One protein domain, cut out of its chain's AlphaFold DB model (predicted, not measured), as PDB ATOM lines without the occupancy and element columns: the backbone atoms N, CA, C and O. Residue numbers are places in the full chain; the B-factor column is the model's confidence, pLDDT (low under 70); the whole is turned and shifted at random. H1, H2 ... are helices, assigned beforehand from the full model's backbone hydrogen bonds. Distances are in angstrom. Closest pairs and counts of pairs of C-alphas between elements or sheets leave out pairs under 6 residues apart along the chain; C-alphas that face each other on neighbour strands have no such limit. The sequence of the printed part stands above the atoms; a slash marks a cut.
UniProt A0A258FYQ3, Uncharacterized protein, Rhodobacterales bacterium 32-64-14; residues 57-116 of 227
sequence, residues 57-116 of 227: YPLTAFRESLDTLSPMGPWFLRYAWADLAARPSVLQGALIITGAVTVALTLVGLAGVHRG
ATOM      1  N   TYR A  57      10.117 -13.821  -4.725       52.28
ATOM      2  CA  TYR A  57      10.197 -14.979  -5.628       52.28
ATOM      3  C   TYR A  57      10.721 -16.288  -5.002       52.28
ATOM      4  O   TYR A  57      10.188 -17.346  -5.342       52.28
ATOM      5  N   PRO A  58      11.721 -16.286  -4.097       51.94
ATOM      6  CA  PRO A  58      12.204 -17.529  -3.488       51.94
ATOM      7  C   PRO A  58      11.138 -18.187  -2.594       51.94
ATOM      8  O   PRO A  58      10.969 -19.405  -2.611       51.94
ATOM      9  N   LEU A  59      10.370 -17.363  -1.874       53.62
ATOM     10  CA  LEU A  59       9.324 -17.780  -0.934       53.62
ATOM     11  C   LEU A  59       8.133 -18.430  -1.645       53.62
ATOM     12  O   LEU A  59       7.646 -19.483  -1.231       53.62
ATOM     13  N   THR A  60       7.680 -17.828  -2.748       54.81
ATOM     14  CA  THR A  60       6.576 -18.371  -3.549       54.81
ATOM     15  C   THR A  60       6.995 -19.598  -4.353       54.81
ATOM     16  O   THR A  60       6.191 -20.516  -4.512       54.81
ATOM     17  N   ALA A  61       8.251 -19.671  -4.807       53.72
ATOM     18  CA  ALA A  61       8.762 -20.829  -5.534       53.72
ATOM     19  C   ALA A  61       8.819 -22.093  -4.656       53.72
ATOM     20  O   ALA A  61       8.480 -23.178  -5.129       53.72
ATOM     21  N   PHE A  62       9.215 -21.986  -3.386       56.00
ATOM     22  CA  PHE A  62       9.385 -23.150  -2.505       56.00
ATOM     23  C   PHE A  62       8.198 -23.450  -1.573       56.00
ATOM     24  O   PHE A  62       8.244 -24.454  -0.868       56.00
ATOM     25  N   ARG A  63       7.110 -22.657  -1.612       56.31
ATOM     26  CA  ARG A  63       5.953 -22.773  -0.691       56.31
ATOM     27  C   ARG A  63       6.364 -22.792   0.796       56.31
ATOM     28  O   ARG A  63       5.734 -23.473   1.603       56.31
ATOM     29  N   GLU A  64       7.403 -22.057   1.180       56.12
ATOM     30  CA  GLU A  64       7.859 -22.006   2.575       56.12
ATOM     31  C   GLU A  64       7.302 -20.767   3.297       56.12
ATOM     32  O   GLU A  64       7.258 -19.673   2.731       56.12
ATOM     33  N   SER A  65       6.867 -20.936   4.554       52.50
ATOM     34  CA  SER A  65       6.468 -19.811   5.414       52.50
ATOM     35  C   SER A  65       7.696 -19.011   5.853       52.50
ATOM     36  O   SER A  65       8.747 -19.594   6.151       52.50
ATOM     37  N   LEU A  66       7.536 -17.686   5.968       53.94
ATOM     38  CA  LEU A  66       8.534 -16.755   6.517       53.94
ATOM     39  C   LEU A  66       9.025 -17.180   7.913       53.94
ATOM     40  O   LEU A  66      10.161 -16.891   8.272       53.94
ATOM     41  N   ASP A  67       8.211 -17.938   8.652       55.50
ATOM     42  CA  ASP A  67       8.522 -18.447   9.997       55.50
ATOM     43  C   ASP A  67       9.646 -19.494  10.010       55.50
ATOM     44  O   ASP A  67      10.230 -19.778  11.053       55.50
ATOM     45  N   THR A  68       9.958 -20.087   8.854       56.62
ATOM     46  CA  THR A  68      11.029 -21.083   8.739       56.62
ATOM     47  C   THR A  68      12.377 -20.470   8.369       56.62
ATOM     48  O   THR A  68      13.389 -21.174   8.398       56.62
ATOM     49  N   LEU A  69      12.417 -19.185   8.008       56.12
ATOM     50  CA  LEU A  69      13.648 -18.492   7.646       56.12
ATOM     51  C   LEU A  69      14.304 -17.934   8.908       56.12
ATOM     52  O   LEU A  69      13.915 -16.893   9.431       56.12
ATOM     53  N   SER A  70      15.339 -18.616   9.393       59.12
ATOM     54  CA  SER A  70      16.215 -18.037  10.404       59.12
ATOM     55  C   SER A  70      16.989 -16.862   9.781       59.12
ATOM     56  O   SER A  70      17.660 -17.058   8.766       59.12
ATOM     57  N   PRO A  71      16.967 -15.650  10.378       56.97
ATOM     58  CA  PRO A  71      17.659 -14.476   9.828       56.97
ATOM     59  C   PRO A  71      19.170 -14.667   9.640       56.97
ATOM     60  O   PRO A  71      19.808 -13.922   8.904       56.97
ATOM     61  N   MET A  72      19.744 -15.659  10.328       54.03
ATOM     62  CA  MET A  72      21.172 -15.983  10.314       54.03
ATOM     63  C   MET A  72      21.491 -17.348   9.684       54.03
ATOM     64  O   MET A  72      22.647 -17.766   9.691       54.03
ATOM     65  N   GLY A  73      20.497 -18.067   9.156       63.50
ATOM     66  CA  GLY A  73      20.734 -19.319   8.444       63.50
ATOM     67  C   GLY A  73      21.280 -19.047   7.038       63.50
ATOM     68  O   GLY A  73      20.756 -18.165   6.354       63.50
ATOM     69  N   PRO A  74      22.295 -19.789   6.554       61.78
ATOM     70  CA  PRO A  74      22.739 -19.685   5.169       61.78
ATOM     71  C   PRO A  74      21.669 -20.296   4.256       61.78
ATOM     72  O   PRO A  74      21.732 -21.462   3.877       61.78
ATOM     73  N   TRP A  75      20.646 -19.509   3.929       62.72
ATOM     74  CA  TRP A  75      19.451 -19.945   3.200       62.72
ATOM     75  C   TRP A  75      19.770 -20.585   1.836       62.72
ATOM     76  O   TRP A  75      19.034 -21.449   1.374       62.72
ATOM     77  N   PHE A  76      20.900 -20.234   1.222       59.97
ATOM     78  CA  PHE A  76      21.392 -20.811  -0.033       59.97
ATOM     79  C   PHE A  76      21.962 -22.238   0.106       59.97
ATOM     80  O   PHE A  76      22.107 -22.922  -0.900       59.97
ATOM     81  N   LEU A  77      22.267 -22.706   1.324       62.59
ATOM     82  CA  LEU A  77      22.659 -24.100   1.605       62.59
ATOM     83  C   LEU A  77      21.455 -25.005   1.904       62.59
ATOM     84  O   LEU A  77      21.616 -26.214   2.048       62.59
ATOM     85  N   ARG A  78      20.253 -24.430   2.029       65.69
ATOM     86  CA  ARG A  78      19.034 -25.157   2.410       65.69
ATOM     87  C   ARG A  78      18.437 -25.973   1.264       65.69
ATOM     88  O   ARG A  78      17.692 -26.914   1.514       65.69
ATOM     89  N   TYR A  79      18.757 -25.621   0.025       67.44
ATOM     90  CA  TYR A  79      18.184 -26.243  -1.158       67.44
ATOM     91  C   TYR A  79      19.228 -27.107  -1.872       67.44
ATOM     92  O   TYR A  79      20.369 -26.684  -2.067       67.44
ATOM     93  N   ALA A  80      18.841 -28.320  -2.272       70.12
ATOM     94  CA  ALA A  80      19.722 -29.206  -3.019       70.12
ATOM     95  C   ALA A  80      20.011 -28.629  -4.412       70.12
ATOM     96  O   ALA A  80      19.156 -27.994  -5.035       70.12
ATOM     97  N   TRP A  81      21.217 -28.877  -4.933       65.75
ATOM     98  CA  TRP A  81      21.656 -28.256  -6.187       65.75
ATOM     99  C   TRP A  81      20.738 -28.604  -7.374       65.75
ATOM    100  O   TRP A  81      20.487 -27.773  -8.246       65.75
ATOM    101  N   ALA A  82      20.195 -29.825  -7.367       72.12
ATOM    102  CA  ALA A  82      19.253 -30.320  -8.366       72.12
ATOM    103  C   ALA A  82      17.951 -29.496  -8.420       72.12
ATOM    104  O   ALA A  82      17.448 -29.219  -9.508       72.12
ATOM    105  N   ASP A  83      17.449 -29.040  -7.269       68.50
ATOM    106  CA  ASP A  83      16.198 -28.278  -7.176       68.50
ATOM    107  C   ASP A  83      16.362 -26.832  -7.658       68.50
ATOM    108  O   ASP A  83      15.448 -26.254  -8.252       68.50
ATOM    109  N   LEU A  84      17.546 -26.246  -7.445       66.69
ATOM    110  CA  LEU A  84      17.885 -24.919  -7.968       66.69
ATOM    111  C   LEU A  84      18.129 -24.957  -9.477       66.69
ATOM    112  O   LEU A  84      17.657 -24.076 -10.191       66.69
ATOM    113  N   ALA A  85      18.824 -25.984  -9.974       69.88
ATOM    114  CA  ALA A  85      19.083 -26.152 -11.402       69.88
ATOM    115  C   ALA A  85      17.790 -26.365 -12.210       69.88
ATOM    116  O   ALA A  85      17.686 -25.895 -13.342       69.88
ATOM    117  N   ALA A  86      16.777 -26.998 -11.610       77.62
ATOM    118  CA  ALA A  86      15.455 -27.170 -12.210       77.62
ATOM    119  C   ALA A  86      14.646 -25.859 -12.325       77.62
ATOM    120  O   ALA A  86      13.615 -25.829 -13.001       77.62
ATOM    121  N   ARG A  87      15.074 -24.771 -11.666       77.56
ATOM    122  CA  ARG A  87      14.348 -23.490 -11.584       77.56
ATOM    123  C   ARG A  87      15.278 -22.313 -11.908       77.56
ATOM    124  O   ARG A  87      15.764 -21.638 -10.997       77.56
ATOM    125  N   PRO A  88      15.498 -22.012 -13.201       75.56
ATOM    126  CA  PRO A  88      16.519 -21.055 -13.635       75.56
ATOM    127  C   PRO A  88      16.321 -19.633 -13.086       75.56
ATOM    128  O   PRO A  88      17.299 -18.955 -12.786       75.56
ATOM    129  N   SER A  89      15.077 -19.190 -12.874       71.50
ATOM    130  CA  SER A  89      14.777 -17.875 -12.283       71.50
ATOM    131  C   SER A  89      15.211 -17.761 -10.817       71.50
ATOM    132  O   SER A  89      15.723 -16.725 -10.393       71.50
ATOM    133  N   VAL A  90      15.050 -18.836 -10.044       72.12
ATOM    134  CA  VAL A  90      15.434 -18.891  -8.627       72.12
ATOM    135  C   VAL A  90      16.950 -18.991  -8.489       72.12
ATOM    136  O   VAL A  90      17.541 -18.305  -7.656       72.12
ATOM    137  N   LEU A  91      17.586 -19.781  -9.357       73.75
ATOM    138  CA  LEU A  91      19.040 -19.868  -9.460       73.75
ATOM    139  C   LEU A  91      19.668 -18.502  -9.767       73.75
ATOM    140  O   LEU A  91      20.612 -18.092  -9.094       73.75
ATOM    141  N   GLN A  92      19.122 -17.775 -10.744       73.31
ATOM    142  CA  GLN A  92      19.608 -16.445 -11.111       73.31
ATOM    143  C   GLN A  92      19.476 -15.448  -9.951       73.31
ATOM    144  O   GLN A  92      20.427 -14.722  -9.661       73.31
ATOM    145  N   GLY A  93      18.341 -15.449  -9.242       73.44
ATOM    146  CA  GLY A  93      18.150 -14.621  -8.047       73.44
ATOM    147  C   GLY A  93      19.153 -14.947  -6.936       73.44
ATOM    148  O   GLY A  93      19.763 -14.041  -6.367       73.44
ATOM    149  N   ALA A  94      19.391 -16.235  -6.676       72.31
ATOM    150  CA  ALA A  94      20.360 -16.675  -5.676       72.31
ATOM    151  C   ALA A  94      21.798 -16.257  -6.016       72.31
ATOM    152  O   ALA A  94      22.515 -15.757  -5.149       72.31
ATOM    153  N   LEU A  95      22.204 -16.386  -7.282       78.31
ATOM    154  CA  LEU A  95      23.525 -15.954  -7.744       78.31
ATOM    155  C   LEU A  95      23.719 -14.438  -7.622       78.31
ATOM    156  O   LEU A  95      24.788 -13.999  -7.202       78.31
ATOM    157  N   ILE A  96      22.692 -13.639  -7.928       81.56
ATOM    158  CA  ILE A  96      22.751 -12.175  -7.795       81.56
ATOM    159  C   ILE A  96      22.901 -11.768  -6.326       81.56
ATOM    160  O   ILE A  96      23.752 -10.938  -6.013       81.56
ATOM    161  N   ILE A  97      22.122 -12.365  -5.416       79.31
ATOM    162  CA  ILE A  97      22.178 -12.029  -3.985       79.31
ATOM    163  C   ILE A  97      23.533 -12.426  -3.392       79.31
ATOM    164  O   ILE A  97      24.192 -11.600  -2.760       79.31
ATOM    165  N   THR A  98      23.991 -13.657  -3.635       77.88
ATOM    166  CA  THR A  98      25.294 -14.123  -3.141       77.88
ATOM    167  C   THR A  98      26.439 -13.313  -3.744       77.88
ATOM    168  O   THR A  98      27.361 -12.927  -3.022       77.88
ATOM    169  N   GLY A  99      26.365 -12.983  -5.038       84.75
ATOM    170  CA  GLY A  99      27.325 -12.104  -5.704       84.75
ATOM    171  C   GLY A  99      27.372 -10.712  -5.071       84.75
ATOM    172  O   GLY A  99      28.452 -10.237  -4.725       84.75
ATOM    173  N   ALA A 100      26.215 -10.089  -4.836       85.50
ATOM    174  CA  ALA A 100      26.120  -8.763  -4.225       85.50
ATOM    175  C   ALA A 100      26.662  -8.733  -2.787       85.50
ATOM    176  O   ALA A 100      27.428  -7.834  -2.442       85.50
ATOM    177  N   VAL A 101      26.324  -9.733  -1.963       85.81
ATOM    178  CA  VAL A 101      26.835  -9.849  -0.585       85.81
ATOM    179  C   VAL A 101      28.346 -10.062  -0.584       85.81
ATOM    180  O   VAL A 101      29.054  -9.404   0.176       85.81
ATOM    181  N   THR A 102      28.853 -10.932  -1.460       85.81
ATOM    182  CA  THR A 102      30.294 -11.189  -1.577       85.81
ATOM    183  C   THR A 102      31.033  -9.911  -1.963       85.81
ATOM    184  O   THR A 102      31.963  -9.518  -1.267       85.81
ATOM    185  N   VAL A 103      30.567  -9.201  -2.997       93.50
ATOM    186  CA  VAL A 103      31.156  -7.924  -3.430       93.50
ATOM    187  C   VAL A 103      31.111  -6.883  -2.310       93.50
ATOM    188  O   VAL A 103      32.122  -6.235  -2.050       93.50
ATOM    189  N   ALA A 104      29.984  -6.741  -1.607       91.19
ATOM    190  CA  ALA A 104      29.857  -5.798  -0.498       91.19
ATOM    191  C   ALA A 104      30.844  -6.110   0.640       91.19
ATOM    192  O   ALA A 104      31.549  -5.213   1.105       91.19
ATOM    193  N   LEU A 105      30.956  -7.377   1.049       90.81
ATOM    194  CA  LEU A 105      31.901  -7.802   2.085       90.81
ATOM    195  C   LEU A 105      33.358  -7.625   1.641       90.81
ATOM    196  O   LEU A 105      34.181  -7.158   2.428       90.81
ATOM    197  N   THR A 106      33.681  -7.929   0.380       91.94
ATOM    198  CA  THR A 106      35.022  -7.711  -0.178       91.94
ATOM    199  C   THR A 106      35.375  -6.225  -0.225       91.94
ATOM    200  O   THR A 106      36.481  -5.859   0.163       91.94
ATOM    201  N   LEU A 107      34.446  -5.351  -0.629       92.81
ATOM    202  CA  LEU A 107      34.658  -3.900  -0.642       92.81
ATOM    203  C   LEU A 107      34.838  -3.331   0.769       92.81
ATOM    204  O   LEU A 107      35.731  -2.513   0.979       92.81
ATOM    205  N   VAL A 108      34.043  -3.785   1.743       89.94
ATOM    206  CA  VAL A 108      34.201  -3.394   3.154       89.94
ATOM    207  C   VAL A 108      35.545  -3.876   3.705       89.94
ATOM    208  O   VAL A 108      36.244  -3.102   4.359       89.94
ATOM    209  N   GLY A 109      35.947  -5.112   3.394       87.06
ATOM    210  CA  GLY A 109      37.251  -5.661   3.771       87.06
ATOM    211  C   GLY A 109      38.417  -4.876   3.164       87.06
ATOM    212  O   GLY A 109      39.307  -4.439   3.892       87.06
ATOM    213  N   LEU A 110      38.381  -4.614   1.854       88.38
ATOM    214  CA  LEU A 110      39.381  -3.807   1.145       88.38
ATOM    215  C   LEU A 110      39.454  -2.381   1.697       88.38
ATOM    216  O   LEU A 110      40.546  -1.880   1.959       88.38
ATOM    217  N   ALA A 111      38.308  -1.735   1.926       84.75
ATOM    218  CA  ALA A 111      38.251  -0.402   2.514       84.75
ATOM    219  C   ALA A 111      38.805  -0.386   3.948       84.75
ATOM    220  O   ALA A 111      39.495   0.562   4.319       84.75
ATOM    221  N   GLY A 112      38.548  -1.433   4.736       81.94
ATOM    222  CA  GLY A 112      39.093  -1.607   6.082       81.94
ATOM    223  C   GLY A 112      40.614  -1.761   6.083       81.94
ATOM    224  O   GLY A 112      41.292  -1.060   6.830       81.94
ATOM    225  N   VAL A 113      41.159  -2.599   5.195       80.69
ATOM    226  CA  VAL A 113      42.612  -2.803   5.048       80.69
ATOM    227  C   VAL A 113      43.304  -1.536   4.538       80.69
ATOM    228  O   VAL A 113      44.335  -1.143   5.074       80.69
ATOM    229  N   HIS A 114      42.718  -0.837   3.560       74.88
ATOM    230  CA  HIS A 114      43.274   0.424   3.057       74.88
ATOM    231  C   HIS A 114      43.219   1.566   4.080       74.88
ATOM    232  O   HIS A 114      44.086   2.440   4.073       74.88
ATOM    233  N   ARG A 115      42.205   1.584   4.951       66.94
ATOM    234  CA  ARG A 115      42.043   2.611   5.992       66.94
ATOM    235  C   ARG A 115      42.862   2.293   7.247       66.94
ATOM    236  O   ARG A 115      43.275   3.208   7.954       66.94
ATOM    237  N   GLY A 116      43.131   1.014   7.496       55.41
ATOM    238  CA  GLY A 116      43.878   0.489   8.634       55.41
ATOM    239  C   GLY A 116      45.392   0.605   8.486       55.41
ATOM    240  O   GLY A 116      46.107  -0.384   8.596       55.41
TER     241      GLY A 116
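This is residues 57 to 116 of the 227 residues of an uncharacterized protein of Rhodobacterales bacterium 32-64-14 (UniProt A0A258FYQ3). A small head, made of short helices H1 and H2, part of a long loop and the first part of H3, extends into one long arm, the rest of helix H3. Residues 99 to 116, of which 99 to 115 belong to H3, stick out free, as does the loop stretch 63 to 68. The 60 printed residues hold three named helices, H1, H2, H3 in that order, and no named strand: all helix. The whole is loose, with a radius of gyration of the C-alphas of 14.8 A and spans of 45 by 25 by 17 A.

H1, residues 57 to 62, and H2, residues 81 to 85, are apart. H3, residues 88 to 115, only just touches H1, with 3 pairs of C-alphas within 8 A and with its residue 90 alone; the closest C-alphas, of Pro 58 and Val 90, are 6.2 A apart. H1 and H3 run opposite ways at a steep tilt of 54 degrees. H2 and H3 only just touch, with 3 such pairs, and only at the corner, H3 with residues 90 to 91 alone; the closest C-alphas, of Leu 84 and Leu 91, are 5.4 A apart. In H1, H2 and H3 every O i to N i+4 pair is within hydrogen-bond range.

H1 begins at C-alpha 57 (10.197, -14.979, -5.628) and is 8.8 A long; H2 is 6.2 A. H3 is 40.0 A long, ending at C-alpha 115 (42.043, 2.611, 5.992).

The C-alphas farthest apart, of Arg 63 and Gly 116, are 45.5 A apart. The printed part has no cut; the link H1 to H2 is long, H2 to H3 tight. The pLDDT is under 70 at 29 residues, among them 57 to 79.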